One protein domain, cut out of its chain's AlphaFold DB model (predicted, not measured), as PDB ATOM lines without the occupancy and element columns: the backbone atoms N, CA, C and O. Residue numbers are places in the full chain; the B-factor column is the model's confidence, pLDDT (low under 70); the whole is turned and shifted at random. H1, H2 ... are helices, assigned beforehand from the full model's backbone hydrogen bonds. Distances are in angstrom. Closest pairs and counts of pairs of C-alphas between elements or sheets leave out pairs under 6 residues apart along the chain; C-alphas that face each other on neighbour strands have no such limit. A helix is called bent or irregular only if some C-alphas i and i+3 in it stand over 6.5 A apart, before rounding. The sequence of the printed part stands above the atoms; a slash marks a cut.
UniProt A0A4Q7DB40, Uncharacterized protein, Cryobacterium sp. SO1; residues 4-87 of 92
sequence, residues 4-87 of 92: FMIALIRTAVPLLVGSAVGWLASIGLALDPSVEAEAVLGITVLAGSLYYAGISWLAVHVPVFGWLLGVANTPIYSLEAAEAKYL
ATOM      1  N   PHE A   4     -39.891 -14.181 -39.398       79.69
ATOM      2  CA  PHE A   4     -38.917 -13.733 -38.407       79.69
ATOM      3  C   PHE A   4     -38.837 -14.674 -37.196       79.69
ATOM      4  O   PHE A   4     -37.746 -15.067 -36.801       79.69
ATOM      5  N   MET A   5     -39.979 -15.102 -36.650       73.69
ATOM      6  CA  MET A   5     -40.026 -16.008 -35.497       73.69
ATOM      7  C   MET A   5     -39.412 -17.379 -35.817       73.69
ATOM      8  O   MET A   5     -38.721 -17.963 -34.990       73.69
ATOM      9  N   ILE A   6     -39.637 -17.890 -37.033       71.88
ATOM     10  CA  ILE A   6     -39.072 -19.172 -37.486       71.88
ATOM     11  C   ILE A   6     -37.549 -19.066 -37.628       71.88
ATOM     12  O   ILE A   6     -36.829 -19.966 -37.195       71.88
ATOM     13  N   ALA A   7     -37.060 -17.967 -38.209       70.06
ATOM     14  CA  ALA A   7     -35.629 -17.699 -38.299       70.06
ATOM     15  C   ALA A   7     -35.002 -17.597 -36.901       70.06
ATOM     16  O   ALA A   7     -33.995 -18.245 -36.635       70.06
ATOM     17  N   LEU A   8     -35.659 -16.877 -35.986       81.38
ATOM     18  CA  LEU A   8     -35.209 -16.727 -34.608       81.38
ATOM     19  C   LEU A   8     -35.089 -18.079 -33.895       81.38
ATOM     20  O   LEU A   8     -34.066 -18.334 -33.275       81.38
ATOM     21  N   ILE A   9     -36.077 -18.970 -34.022       75.31
ATOM     22  CA  ILE A   9     -36.041 -20.307 -33.401       75.31
ATOM     23  C   ILE A   9     -34.894 -21.155 -33.970       75.31
ATOM     24  O   ILE A   9     -34.145 -21.758 -33.201       75.31
ATOM     25  N   ARG A  10     -34.704 -21.162 -35.300       71.25
ATOM     26  CA  ARG A  10     -33.621 -21.916 -35.967       71.25
ATOM     27  C   ARG A  10     -32.220 -21.452 -35.572       71.25
ATOM     28  O   ARG A  10     -31.273 -22.201 -35.777       71.25
ATOM     29  N   THR A  11     -32.085 -20.253 -35.015       74.25
ATOM     30  CA  THR A  11     -30.805 -19.710 -34.547       74.25
ATOM     31  C   THR A  11     -30.671 -19.791 -33.029       74.25
ATOM     32  O   THR A  11     -29.649 -20.248 -32.524       74.25
ATOM     33  N   ALA A  12     -31.706 -19.398 -32.287       75.00
ATOM     34  CA  ALA A  12     -31.676 -19.337 -30.832       75.00
ATOM     35  C   ALA A  12     -31.596 -20.729 -30.195       75.00
ATOM     36  O   ALA A  12     -30.843 -20.904 -29.245       75.00
ATOM     37  N   VAL A  13     -32.315 -21.730 -30.718       78.62
ATOM     38  CA  VAL A  13     -32.316 -23.076 -30.119       78.62
ATOM     39  C   VAL A  13     -30.932 -23.738 -30.206       78.62
ATOM     40  O   VAL A  13     -30.428 -24.142 -29.157       78.62
ATOM     41  N   PRO A  14     -30.251 -23.794 -31.373       75.38
ATOM     42  CA  PRO A  14     -28.885 -24.316 -31.433       75.38
ATOM     43  C   PRO A  14     -27.897 -23.551 -30.545       75.38
ATOM     44  O   PRO A  14     -27.072 -24.175 -29.881       75.38
ATOM     45  N   LEU A  15     -28.003 -22.215 -30.482       81.06
ATOM     46  CA  LEU A  15     -27.146 -21.391 -29.622       81.06
ATOM     47  C   LEU A  15     -27.354 -21.701 -28.138       81.06
ATOM     48  O   LEU A  15     -26.377 -21.833 -27.404       81.06
ATOM     49  N   LEU A  16     -28.605 -21.840 -27.694       78.12
ATOM     50  CA  LEU A  16     -28.932 -22.153 -26.304       78.12
ATOM     51  C   LEU A  16     -28.439 -23.547 -25.913       78.12
ATOM     52  O   LEU A  16     -27.855 -23.699 -24.844       78.12
ATOM     53  N   VAL A  17     -28.620 -24.546 -26.782       78.31
ATOM     54  CA  VAL A  17     -28.134 -25.912 -26.534       78.31
ATOM     55  C   VAL A  17     -26.607 -25.939 -26.467       78.31
ATOM     56  O   VAL A  17     -26.060 -26.451 -25.495       78.31
ATOM     57  N   GLY A  18     -25.914 -25.333 -27.438       74.50
ATOM     58  CA  GLY A  18     -24.450 -25.250 -27.421       74.50
ATOM     59  C   GLY A  18     -23.918 -24.515 -26.185       74.50
ATOM     60  O   GLY A  18     -22.973 -24.976 -25.549       74.50
ATOM     61  N   SER A  19     -24.580 -23.425 -25.784       77.88
ATOM     62  CA  SER A  19     -24.224 -22.667 -24.578       77.88
ATOM     63  C   SER A  19     -24.450 -23.472 -23.299       77.88
ATOM     64  O   SER A  19     -23.617 -23.429 -22.401       77.88
ATOM     65  N   ALA A  20     -25.545 -24.234 -23.209       76.75
ATOM     66  CA  ALA A  20     -25.822 -25.094 -22.061       76.75
ATOM     67  C   ALA A  20     -24.791 -26.225 -21.935       76.75
ATOM     68  O   ALA A  20     -24.335 -26.511 -20.833       76.75
ATOM     69  N   VAL A  21     -24.383 -26.831 -23.054       74.50
ATOM     70  CA  VAL A  21     -23.328 -27.859 -23.079       74.50
ATOM     71  C   VAL A  21     -21.981 -27.273 -22.653       74.50
ATOM     72  O   VAL A  21     -21.324 -27.839 -21.784       74.50
ATOM     73  N   GLY A  22     -21.595 -26.117 -23.203       73.81
ATOM     74  CA  GLY A  22     -20.366 -25.425 -22.803       73.81
ATOM     75  C   GLY A  22     -20.384 -25.000 -21.332       73.81
ATOM     76  O   GLY A  22     -19.395 -25.159 -20.621       73.81
ATOM     77  N   TRP A  23     -21.533 -24.536 -20.833       76.94
ATOM     78  CA  TRP A  23     -21.704 -24.244 -19.414       76.94
ATOM     79  C   TRP A  23     -21.534 -25.502 -18.563       76.94
ATOM     80  O   TRP A  23     -20.753 -25.465 -17.622       76.94
ATOM     81  N   LEU A  24     -22.167 -26.625 -18.914       71.19
ATOM     82  CA  LEU A  24     -22.015 -27.896 -18.194       71.19
ATOM     83  C   LEU A  24     -20.561 -28.387 -18.149       71.19
ATOM     84  O   LEU A  24     -20.131 -28.893 -17.113       71.19
ATOM     85  N   ALA A  25     -19.788 -28.190 -19.221       71.12
ATOM     86  CA  ALA A  25     -18.350 -28.458 -19.211       71.12
ATOM     87  C   ALA A  25     -17.612 -27.584 -18.176       71.12
ATOM     88  O   ALA A  25     -16.772 -28.085 -17.433       71.12
ATOM     89  N   SER A  26     -17.995 -26.308 -18.039       73.38
ATOM     90  CA  SER A  26     -17.347 -25.364 -17.115       73.38
ATOM     91  C   SER A  26     -17.581 -25.627 -15.616       73.38
ATOM     92  O   SER A  26     -16.802 -25.144 -14.798       73.38
ATOM     93  N   ILE A  27     -18.629 -26.372 -15.225       78.75
ATOM     94  CA  ILE A  27     -19.045 -26.509 -13.807       78.75
ATOM     95  C   ILE A  27     -18.529 -27.768 -13.095       78.75
ATOM     96  O   ILE A  27     -18.797 -27.921 -11.904       78.75
ATOM     97  N   GLY A  28     -17.810 -28.683 -13.753       59.91
ATOM     98  CA  GLY A  28     -17.320 -29.861 -13.018       59.91
ATOM     99  C   GLY A  28     -16.739 -31.025 -13.806       59.91
ATOM    100  O   GLY A  28     -16.328 -32.007 -13.191       59.91
ATOM    101  N   LEU A  29     -16.672 -30.948 -15.133       63.41
ATOM    102  CA  LEU A  29     -15.947 -31.937 -15.920       63.41
ATOM    103  C   LEU A  29     -14.552 -31.381 -16.198       63.41
ATOM    104  O   LEU A  29     -14.363 -30.609 -17.129       63.41
ATOM    105  N   ALA A  30     -13.575 -31.776 -15.376       65.81
ATOM    106  CA  ALA A  30     -12.162 -31.609 -15.704       65.81
ATOM    107  C   ALA A  30     -11.838 -32.536 -16.886       65.81
ATOM    108  O   ALA A  30     -11.322 -33.641 -16.717       65.81
ATOM    109  N   LEU A  31     -12.263 -32.122 -18.076       64.88
ATOM    110  CA  LEU A  31     -11.901 -32.766 -19.322       64.88
ATOM    111  C   LEU A  31     -10.450 -32.416 -19.599       64.88
ATOM    112  O   LEU A  31     -10.024 -31.274 -19.422       64.88
ATOM    113  N   ASP A  32      -9.688 -33.421 -20.015       72.25
ATOM    114  CA  ASP A  32      -8.375 -33.156 -20.571       72.25
ATOM    115  C   ASP A  32      -8.544 -32.161 -21.739       72.25
ATOM    116  O   ASP A  32      -9.437 -32.367 -22.571       72.25
ATOM    117  N   PRO A  33      -7.731 -31.090 -21.825       73.75
ATOM    118  CA  PRO A  33      -7.869 -30.079 -22.872       73.75
ATOM    119  C   PRO A  33      -7.809 -30.655 -24.292       73.75
ATOM    120  O   PRO A  33      -8.350 -30.060 -25.222       73.75
ATOM    121  N   SER A  34      -7.173 -31.818 -24.475       78.19
ATOM    122  CA  SER A  34      -7.144 -32.518 -25.763       78.19
ATOM    123  C   SER A  34      -8.485 -33.157 -26.145       78.19
ATOM    124  O   SER A  34      -8.749 -33.335 -27.329       78.19
ATOM    125  N   VAL A  35      -9.351 -33.445 -25.169       76.69
ATOM    126  CA  VAL A  35     -10.636 -34.148 -25.344       76.69
ATOM    127  C   VAL A  35     -11.830 -33.192 -25.250       76.69
ATOM    128  O   VAL A  35     -12.918 -33.502 -25.731       76.69
ATOM    129  N   GLU A  36     -11.652 -32.007 -24.663       75.69
ATOM    130  CA  GLU A  36     -12.726 -31.034 -24.437       75.69
ATOM    131  C   GLU A  36     -13.464 -30.650 -25.732       75.69
ATOM    132  O   GLU A  36     -14.694 -30.706 -25.793       75.69
ATOM    133  N   ALA A  37     -12.725 -30.343 -26.801       78.69
ATOM    134  CA  ALA A  37     -13.315 -29.989 -28.092       78.69
ATOM    135  C   ALA A  37     -14.101 -31.157 -28.714       78.69
ATOM    136  O   ALA A  37     -15.199 -30.967 -29.241       78.69
ATOM    137  N   GLU A  38     -13.566 -32.375 -28.621       77.69
ATOM    138  CA  GLU A  38     -14.193 -33.587 -29.153       77.69
ATOM    139  C   GLU A  38     -15.465 -33.944 -28.376       77.69
ATOM    140  O   GLU A  38     -16.485 -34.290 -28.974       77.69
ATOM    141  N   ALA A  39     -15.439 -33.786 -27.051       77.94
ATOM    142  CA  ALA A  39     -16.586 -34.005 -26.181       77.94
ATOM    143  C   ALA A  39     -17.703 -32.988 -26.452       77.94
ATOM    144  O   ALA A  39     -18.862 -33.378 -26.595       77.94
ATOM    145  N   VAL A  40     -17.374 -31.699 -26.591       78.56
ATOM    146  CA  VAL A  40     -18.355 -30.656 -26.935       78.56
ATOM    147  C   VAL A  40     -18.986 -30.933 -28.299       78.56
ATOM    148  O   VAL A  40     -20.213 -30.870 -28.426       78.56
ATOM    149  N   LEU A  41     -18.185 -31.289 -29.308       79.19
ATOM    150  CA  LEU A  41     -18.688 -31.652 -30.635       79.19
ATOM    151  C   LEU A  41     -19.589 -32.888 -30.572       79.19
ATOM    152  O   LEU A  41     -20.708 -32.857 -31.087       79.19
ATOM    153  N   GLY A  42     -19.138 -33.947 -29.899       80.06
ATOM    154  CA  GLY A  42     -19.881 -35.193 -29.746       80.06
ATOM    155  C   GLY A  42     -21.225 -34.984 -29.050       80.06
ATOM    156  O   GLY A  42     -22.257 -35.412 -29.565       80.06
ATOM    157  N   ILE A  43     -21.241 -34.259 -27.929       80.44
ATOM    158  CA  ILE A  43     -22.469 -33.952 -27.184       80.44
ATOM    159  C   ILE A  43     -23.398 -33.068 -28.014       80.44
ATOM    160  O   ILE A  43     -24.601 -33.315 -28.046       80.44
ATOM    161  N   THR A  44     -22.867 -32.068 -28.720       78.12
ATOM    162  CA  THR A  44     -23.683 -31.177 -29.556       78.12
ATOM    163  C   THR A  44     -24.351 -31.945 -30.694       78.12
ATOM    164  O   THR A  44     -25.554 -31.795 -30.914       78.12
ATOM    165  N   VAL A  45     -23.603 -32.810 -31.387       80.38
ATOM    166  CA  VAL A  45     -24.143 -33.669 -32.452       80.38
ATOM    167  C   VAL A  45     -25.184 -34.629 -31.892       80.38
ATOM    168  O   VAL A  45     -26.258 -34.770 -32.481       80.38
ATOM    169  N   LEU A  46     -24.910 -35.254 -30.744       82.06
ATOM    170  CA  LEU A  46     -25.826 -36.189 -30.101       82.06
ATOM    171  C   LEU A  46     -27.129 -35.489 -29.692       82.06
ATOM    172  O   LEU A  46     -28.212 -35.926 -30.077       82.06
ATOM    173  N   ALA A  47     -27.031 -34.378 -28.964       82.75
ATOM    174  CA  ALA A  47     -28.178 -33.613 -28.488       82.75
ATOM    175  C   ALA A  47     -29.007 -33.055 -29.653       82.75
ATOM    176  O   ALA A  47     -30.232 -33.182 -29.653       82.75
ATOM    177  N   GLY A  48     -28.352 -32.501 -30.678       82.88
ATOM    178  CA  GLY A  48     -29.021 -32.012 -31.883       82.88
ATOM    179  C   GLY A  48     -29.728 -33.124 -32.660       82.88
ATOM    180  O   GLY A  48     -30.875 -32.949 -33.075       82.88
ATOM    181  N   SER A  49     -29.090 -34.289 -32.804       80.12
ATOM    182  CA  SER A  49     -29.677 -35.449 -33.489       80.12
ATOM    183  C   SER A  49     -30.872 -36.013 -32.727       80.12
ATOM    184  O   SER A  49     -31.908 -36.279 -33.331       80.12
ATOM    185  N   LEU A  50     -30.762 -36.146 -31.401       84.81
ATOM    186  CA  LEU A  50     -31.855 -36.607 -30.544       84.81
ATOM    187  C   LEU A  50     -33.033 -35.633 -30.564       84.81
ATOM    188  O   LEU A  50     -34.175 -36.068 -30.693       84.81
ATOM    189  N   TYR A  51     -32.761 -34.327 -30.500       83.62
ATOM    190  CA  TYR A  51     -33.790 -33.300 -30.643       83.62
ATOM    191  C   TYR A  51     -34.509 -33.431 -31.988       83.62
ATOM    192  O   TYR A  51     -35.732 -33.563 -32.028       83.62
ATOM    193  N   TYR A  52     -33.762 -33.445 -33.094       83.12
ATOM    194  CA  TYR A  52     -34.353 -33.499 -34.426       83.12
ATOM    195  C   TYR A  52     -35.147 -34.790 -34.648       83.12
ATOM    196  O   TYR A  52     -36.293 -34.731 -35.092       83.12
ATOM    197  N   ALA A  53     -34.572 -35.946 -34.312       84.19
ATOM    198  CA  ALA A  53     -35.220 -37.242 -34.477       84.19
ATOM    199  C   ALA A  53     -36.458 -37.380 -33.580       84.19
ATOM    200  O   ALA A  53     -37.518 -37.785 -34.057       84.19
ATOM    201  N   GLY A  54     -36.352 -36.993 -32.305       89.12
ATOM    202  CA  GLY A  54     -37.446 -37.073 -31.339       89.12
ATOM    203  C   GLY A  54     -38.615 -36.167 -31.708       89.12
ATOM    204  O   GLY A  54     -39.755 -36.625 -31.759       89.12
ATOM    205  N   ILE A  55     -38.342 -34.903 -32.042       86.94
ATOM    206  CA  ILE A  55     -39.393 -33.969 -32.459       86.94
ATOM    207  C   ILE A  55     -39.962 -34.353 -33.831       86.94
ATOM    208  O   ILE A  55     -41.169 -34.243 -34.016       86.94
ATOM    209  N   SER A  56     -39.156 -34.854 -34.774       84.25
ATOM    210  CA  SER A  56     -39.664 -35.353 -36.066       84.25
ATOM    211  C   SER A  56     -40.610 -36.531 -35.885       84.25
ATOM    212  O   SER A  56     -41.707 -36.531 -36.440       84.25
ATOM    213  N   TRP A  57     -40.231 -37.507 -35.062       88.69
ATOM    214  CA  TRP A  57     -41.100 -38.631 -34.731       88.69
ATOM    215  C   TRP A  57     -42.382 -38.170 -34.027       88.69
ATOM    216  O   TRP A  57     -43.479 -38.602 -34.388       88.69
ATOM    217  N   LEU A  58     -42.269 -37.240 -33.075       88.50
ATOM    218  CA  LEU A  58     -43.416 -36.686 -32.364       88.50
ATOM    219  C   LEU A  58     -44.336 -35.890 -33.295       88.50
ATOM    220  O   LEU A  58     -45.549 -36.006 -33.177       88.50
ATOM    221  N   ALA A  59     -43.793 -35.137 -34.249       85.12
ATOM    222  CA  ALA A  59     -44.566 -34.367 -35.218       85.12
ATOM    223  C   ALA A  59     -45.380 -35.260 -36.170       85.12
ATOM    224  O   ALA A  59     -46.466 -34.862 -36.585       85.12
ATOM    225  N   VAL A  60     -44.900 -36.473 -36.478       86.00
ATOM    226  CA  VAL A  60     -45.660 -37.469 -37.259       86.00
ATOM    227  C   VAL A  60     -46.904 -37.941 -36.503       86.00
ATOM    228  O   VAL A  60     -47.958 -38.122 -37.107       86.00
ATOM    229  N   HIS A  61     -46.799 -38.124 -35.185       87.25
ATOM    230  CA  HIS A  61     -47.885 -38.672 -34.362       87.25
ATOM    231  C   HIS A  61     -48.785 -37.585 -33.766       87.25
ATOM    232  O   HIS A  61     -49.972 -37.804 -33.535       87.25
ATOM    233  N   VAL A  62     -48.227 -36.402 -33.521       88.56
ATOM    234  CA  VAL A  62     -48.900 -35.254 -32.926       88.56
ATOM    235  C   VAL A  62     -48.475 -33.989 -33.694       88.56
ATOM    236  O   VAL A  62     -47.496 -33.326 -33.333       88.56
ATOM    237  N   PRO A  63     -49.228 -33.607 -34.748       80.19
ATOM    238  CA  PRO A  63     -48.846 -32.546 -35.689       80.19
ATOM    239  C   PRO A  63     -48.581 -31.180 -35.045       80.19
ATOM    240  O   PRO A  63     -47.843 -30.361 -35.591       80.19
ATOM    241  N   VAL A  64     -49.144 -30.938 -33.855       83.06
ATOM    242  CA  VAL A  64     -48.949 -29.699 -33.094       83.06
ATOM    243  C   VAL A  64     -47.497 -29.473 -32.675       83.06
ATOM    244  O   VAL A  64     -47.162 -28.347 -32.349       83.06
ATOM    245  N   PHE A  65     -46.622 -30.482 -32.686       80.00
ATOM    246  CA  PHE A  65     -45.205 -30.297 -32.348       80.00
ATOM    247  C   PHE A  65     -44.329 -29.949 -33.556       80.00
ATOM    248  O   PHE A  65     -43.169 -29.586 -33.378       80.00
ATOM    249  N   GLY A  66     -44.872 -29.972 -34.780       74.50
ATOM    250  CA  GLY A  66     -44.112 -29.667 -35.996       74.50
ATOM    251  C   GLY A  66     -43.498 -28.261 -36.020       74.50
ATOM    252  O   GLY A  66     -42.486 -28.046 -36.681       74.50
ATOM    253  N   TRP A  67     -44.034 -27.300 -35.255       81.25
ATOM    254  CA  TRP A  67     -43.458 -25.950 -35.181       81.25
ATOM    255  C   TRP A  67     -42.079 -25.908 -34.507       81.25
ATOM    256  O   TRP A  67     -41.313 -24.989 -34.794       81.25
ATOM    257  N   LEU A  68     -41.742 -26.894 -33.667       81.75
ATOM    258  CA  LEU A  68     -40.430 -27.006 -33.017       81.75
ATOM    259  C   LEU A  68     -39.306 -27.324 -34.017       81.75
ATOM    260  O   LEU A  68     -38.145 -26.999 -33.768       81.75
ATOM    261  N   LEU A  69     -39.638 -27.905 -35.174       79.69
ATOM    262  CA  LEU A  69     -38.698 -28.119 -36.286       79.69
ATOM    263  C   LEU A  69     -38.577 -26.892 -37.200       79.69
ATOM    264  O   LEU A  69     -37.757 -26.866 -38.116       79.69
ATOM    265  N   GLY A  70     -39.394 -25.865 -36.960       75.94
ATOM    266  CA  GLY A  70     -39.676 -24.821 -37.932       75.94
ATOM    267  C   GLY A  70     -40.758 -25.254 -38.924       75.94
ATOM    268  O   GLY A  70     -40.924 -26.426 -39.249       75.94
ATOM    269  N   VAL A  71     -41.537 -24.287 -39.406       67.62
ATOM    270  CA  VAL A  71     -42.615 -24.562 -40.364       67.62
ATOM    271  C   VAL A  71     -41.996 -24.784 -41.745       67.62
ATOM    272  O   VAL A  71     -41.295 -23.902 -42.249       67.62
ATOM    273  N   ALA A  72     -42.265 -25.932 -42.370       63.94
ATOM    274  CA  ALA A  72     -41.924 -26.161 -43.768       63.94
ATOM    275  C   ALA A  72     -42.720 -25.177 -44.640       63.94
ATOM    276  O   ALA A  72     -43.917 -25.347 -44.858       63.94
ATOM    277  N   ASN A  73     -42.070 -24.116 -45.119       61.56
ATOM    278  CA  ASN A  73     -42.630 -23.311 -46.197       61.56
ATOM    279  C   ASN A  73     -42.416 -24.099 -47.484       61.56
ATOM    280  O   ASN A  73     -41.275 -24.263 -47.917       61.56
ATOM    281  N   THR A  74     -43.495 -24.608 -48.073       67.94
ATOM    282  CA  THR A  74     -43.424 -25.284 -49.367       67.94
ATOM    283  C   THR A  74     -42.866 -24.293 -50.395       67.94
ATOM    284  O   THR A  74     -43.438 -23.207 -50.554       67.94
ATOM    285  N   PRO A  75     -41.734 -24.598 -51.053       66.50
ATOM    286  CA  PRO A  75     -41.203 -23.737 -52.096       66.50
ATOM    287  C   PRO A  75     -42.221 -23.619 -53.233       66.50
ATOM    288  O   PRO A  75     -42.815 -24.604 -53.673       66.50
ATOM    289  N   ILE A  76     -42.449 -22.386 -53.674       75.38
ATOM    290  CA  ILE A  76     -43.362 -22.093 -54.771       75.38
ATOM    291  C   ILE A  76     -42.568 -22.237 -56.064       75.38
ATOM    292  O   ILE A  76     -41.715 -21.404 -56.357       75.38
ATOM    293  N   TYR A  77     -42.828 -23.311 -56.804       77.06
ATOM    294  CA  TYR A  77     -42.140 -23.590 -58.067       77.06
ATOM    295  C   TYR A  77     -42.921 -23.148 -59.305       77.06
ATOM    296  O   TYR A  77     -42.363 -23.157 -60.398       77.06
ATOM    297  N   SER A  78     -44.193 -22.758 -59.165       81.69
ATOM    298  CA  SER A  78     -44.936 -22.174 -60.280       81.69
ATOM    299  C   SER A  78     -44.770 -20.658 -60.300       81.69
ATOM    300  O   SER A  78     -44.894 -19.988 -59.271       81.69
ATOM    301  N   LEU A  79     -44.512 -20.124 -61.497       73.88
ATOM    302  CA  LEU A  79     -44.456 -18.682 -61.740       73.88
ATOM    303  C   LEU A  79     -45.764 -18.017 -61.292       73.88
ATOM    304  O   LEU A  79     -45.730 -17.064 -60.529       73.88
ATOM    305  N   GLU A  80     -46.907 -18.610 -61.624       76.62
ATOM    306  CA  GLU A  80     -48.242 -18.092 -61.304       76.62
ATOM    307  C   GLU A  80     -48.485 -17.902 -59.790       76.62
ATOM    308  O   GLU A  80     -49.019 -16.884 -59.347       76.62
ATOM    309  N   ALA A  81     -48.021 -18.837 -58.954       72.19
ATOM    310  CA  ALA A  81     -48.139 -18.705 -57.502       72.19
ATOM    311  C   ALA A  81     -47.073 -17.770 -56.900       72.19
ATOM    312  O   ALA A  81     -47.291 -17.205 -55.824       72.19
ATOM    313  N   ALA A  82     -45.929 -17.591 -57.570       71.44
ATOM    314  CA  ALA A  82     -44.923 -16.608 -57.177       71.44
ATOM    315  C   ALA A  82     -45.413 -15.180 -57.468       71.44
ATOM    316  O   ALA A  82     -45.317 -14.312 -56.599       71.44
ATOM    317  N   GLU A  83     -46.017 -14.959 -58.636       73.69
ATOM    318  CA  GLU A  83     -46.628 -13.687 -59.026       73.69
ATOM    319  C   GLU A  83     -47.753 -13.296 -58.062       73.69
ATOM    320  O   GLU A  83     -47.741 -12.194 -57.515       73.69
ATOM    321  N   ALA A  84     -48.661 -14.225 -57.744       74.88
ATOM    322  CA  ALA A  84     -49.773 -13.974 -56.827       74.88
ATOM    323  C   ALA A  84     -49.342 -13.599 -55.396       74.88
ATOM    324  O   ALA A  84     -50.096 -12.930 -54.681       74.88
ATOM    325  N   LYS A  85     -48.159 -14.050 -54.956       72.00
ATOM    326  CA  LYS A  85     -47.660 -13.842 -53.591       72.00
ATOM    327  C   LYS A  85     -46.715 -12.647 -53.461       72.00
ATOM    328  O   LYS A  85     -46.663 -12.059 -52.383       72.00
ATOM    329  N   TYR A  86     -45.968 -12.309 -54.514       72.25
ATOM    330  CA  TYR A  86     -44.854 -11.358 -54.424       72.25
ATOM    331  C   TYR A  86     -44.923 -10.171 -55.391       72.25
ATOM    332  O   TYR A  86     -44.191  -9.208 -55.173       72.25
ATOM    333  N   LEU A  87     -45.787 -10.183 -56.415       73.12
ATOM    334  CA  LEU A  87     -45.953  -9.027 -57.301       73.12
ATOM    335  C   LEU A  87     -47.134  -8.141 -56.864       73.12
ATOM    336  O   LEU A  87     -48.206  -8.649 -56.522       73.12
TER     337      LEU A  87
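AT A GLANCE: This is residues 4 to 87 of the 92 residues of an uncharacterized protein of Cryobacterium sp. SO1 (UniProt A0A4Q7DB40). Two long helices, H1 and H2, make a helical hairpin whose members cross at a slant, H1 with its later half and H2 with its middle stretch, and spread apart toward H1's first residues and H2's last ones. The short helix H3 folds back along the last part of H2, and from H3 the chain leads away to the small helix H4, with residues 77 to 84 sticking out. The printed part has 84 residues with four named helices, in the order H1, H2, H3, H4, and no named strand; its class is all helix. The whole is extended, with a radius of gyration of the C-alphas of 18.5 A, and elongated, spanning 59 by 31 by 18 A.

IN THESE COORDINATES: Find C-alpha 4 at (-38.917, -13.733, -38.407); from there H1 runs through residues 4 to 26, 32.5 A from first to last C-alpha. It is neither bent nor irregular, but only just: C-alphas 10 and 13 are 6.1 A apart. Next look at C-alpha 33 at (-7.869, -30.079, -22.872), where H2 begins; it is the longest helix, residues 33 to 61, 42.5 A long. H2 is irregular, with C-alphas 34 and 37 7.1 A apart. H3 follows as residues 63 to 69, 11.1 A long, and is only just irregular, with C-alphas 64 and 67 7.0 A apart. H4, residues 79 to 86, is 10.4 A long and ends at C-alpha 86 at (-44.854, -11.358, -54.424).

HOW THE PARTS SIT: Start at Gly 18 and Thr 44, whose C-alphas, 6.3 A apart, are the closest of H1 and H2. The two helices touch with residues 14 to 22 of H1 and 40 to 48 of H2 alone, and they run opposite ways at a steep tilt of 41 degrees. H2 and H3, also a hairpin, touch with residues 52 to 59 of H2 alone; their closest C-alphas, those of Ala 59 and Gly 66, are 4.8 A apart. They run opposite ways at a shallow tilt of 25 degrees. H1 and H3 are near each other, with 9 pairs of C-alphas within 10 A. H4 is apart from H1, H2 and H3. In H4 every O i to N i+4 pair is within hydrogen-bond range; H1 has 18 of 19, H2 23 of 25 and H3 0 of 3, while H3 has 3 of 4 O i to N i+3 pairs within range.

THE WHOLE: Look to Ala 30 and Glu 80 for the two C-alphas farthest apart, at 59.7 A. The printed part has no cut. The link from H2 to H3 is tight, those from H1 to H2 and from H3 to H4 are short, and none is long. The mean pLDDT of the printed part is 76.9; it falls under 70 at residues 28 to 31 and 71 to 75.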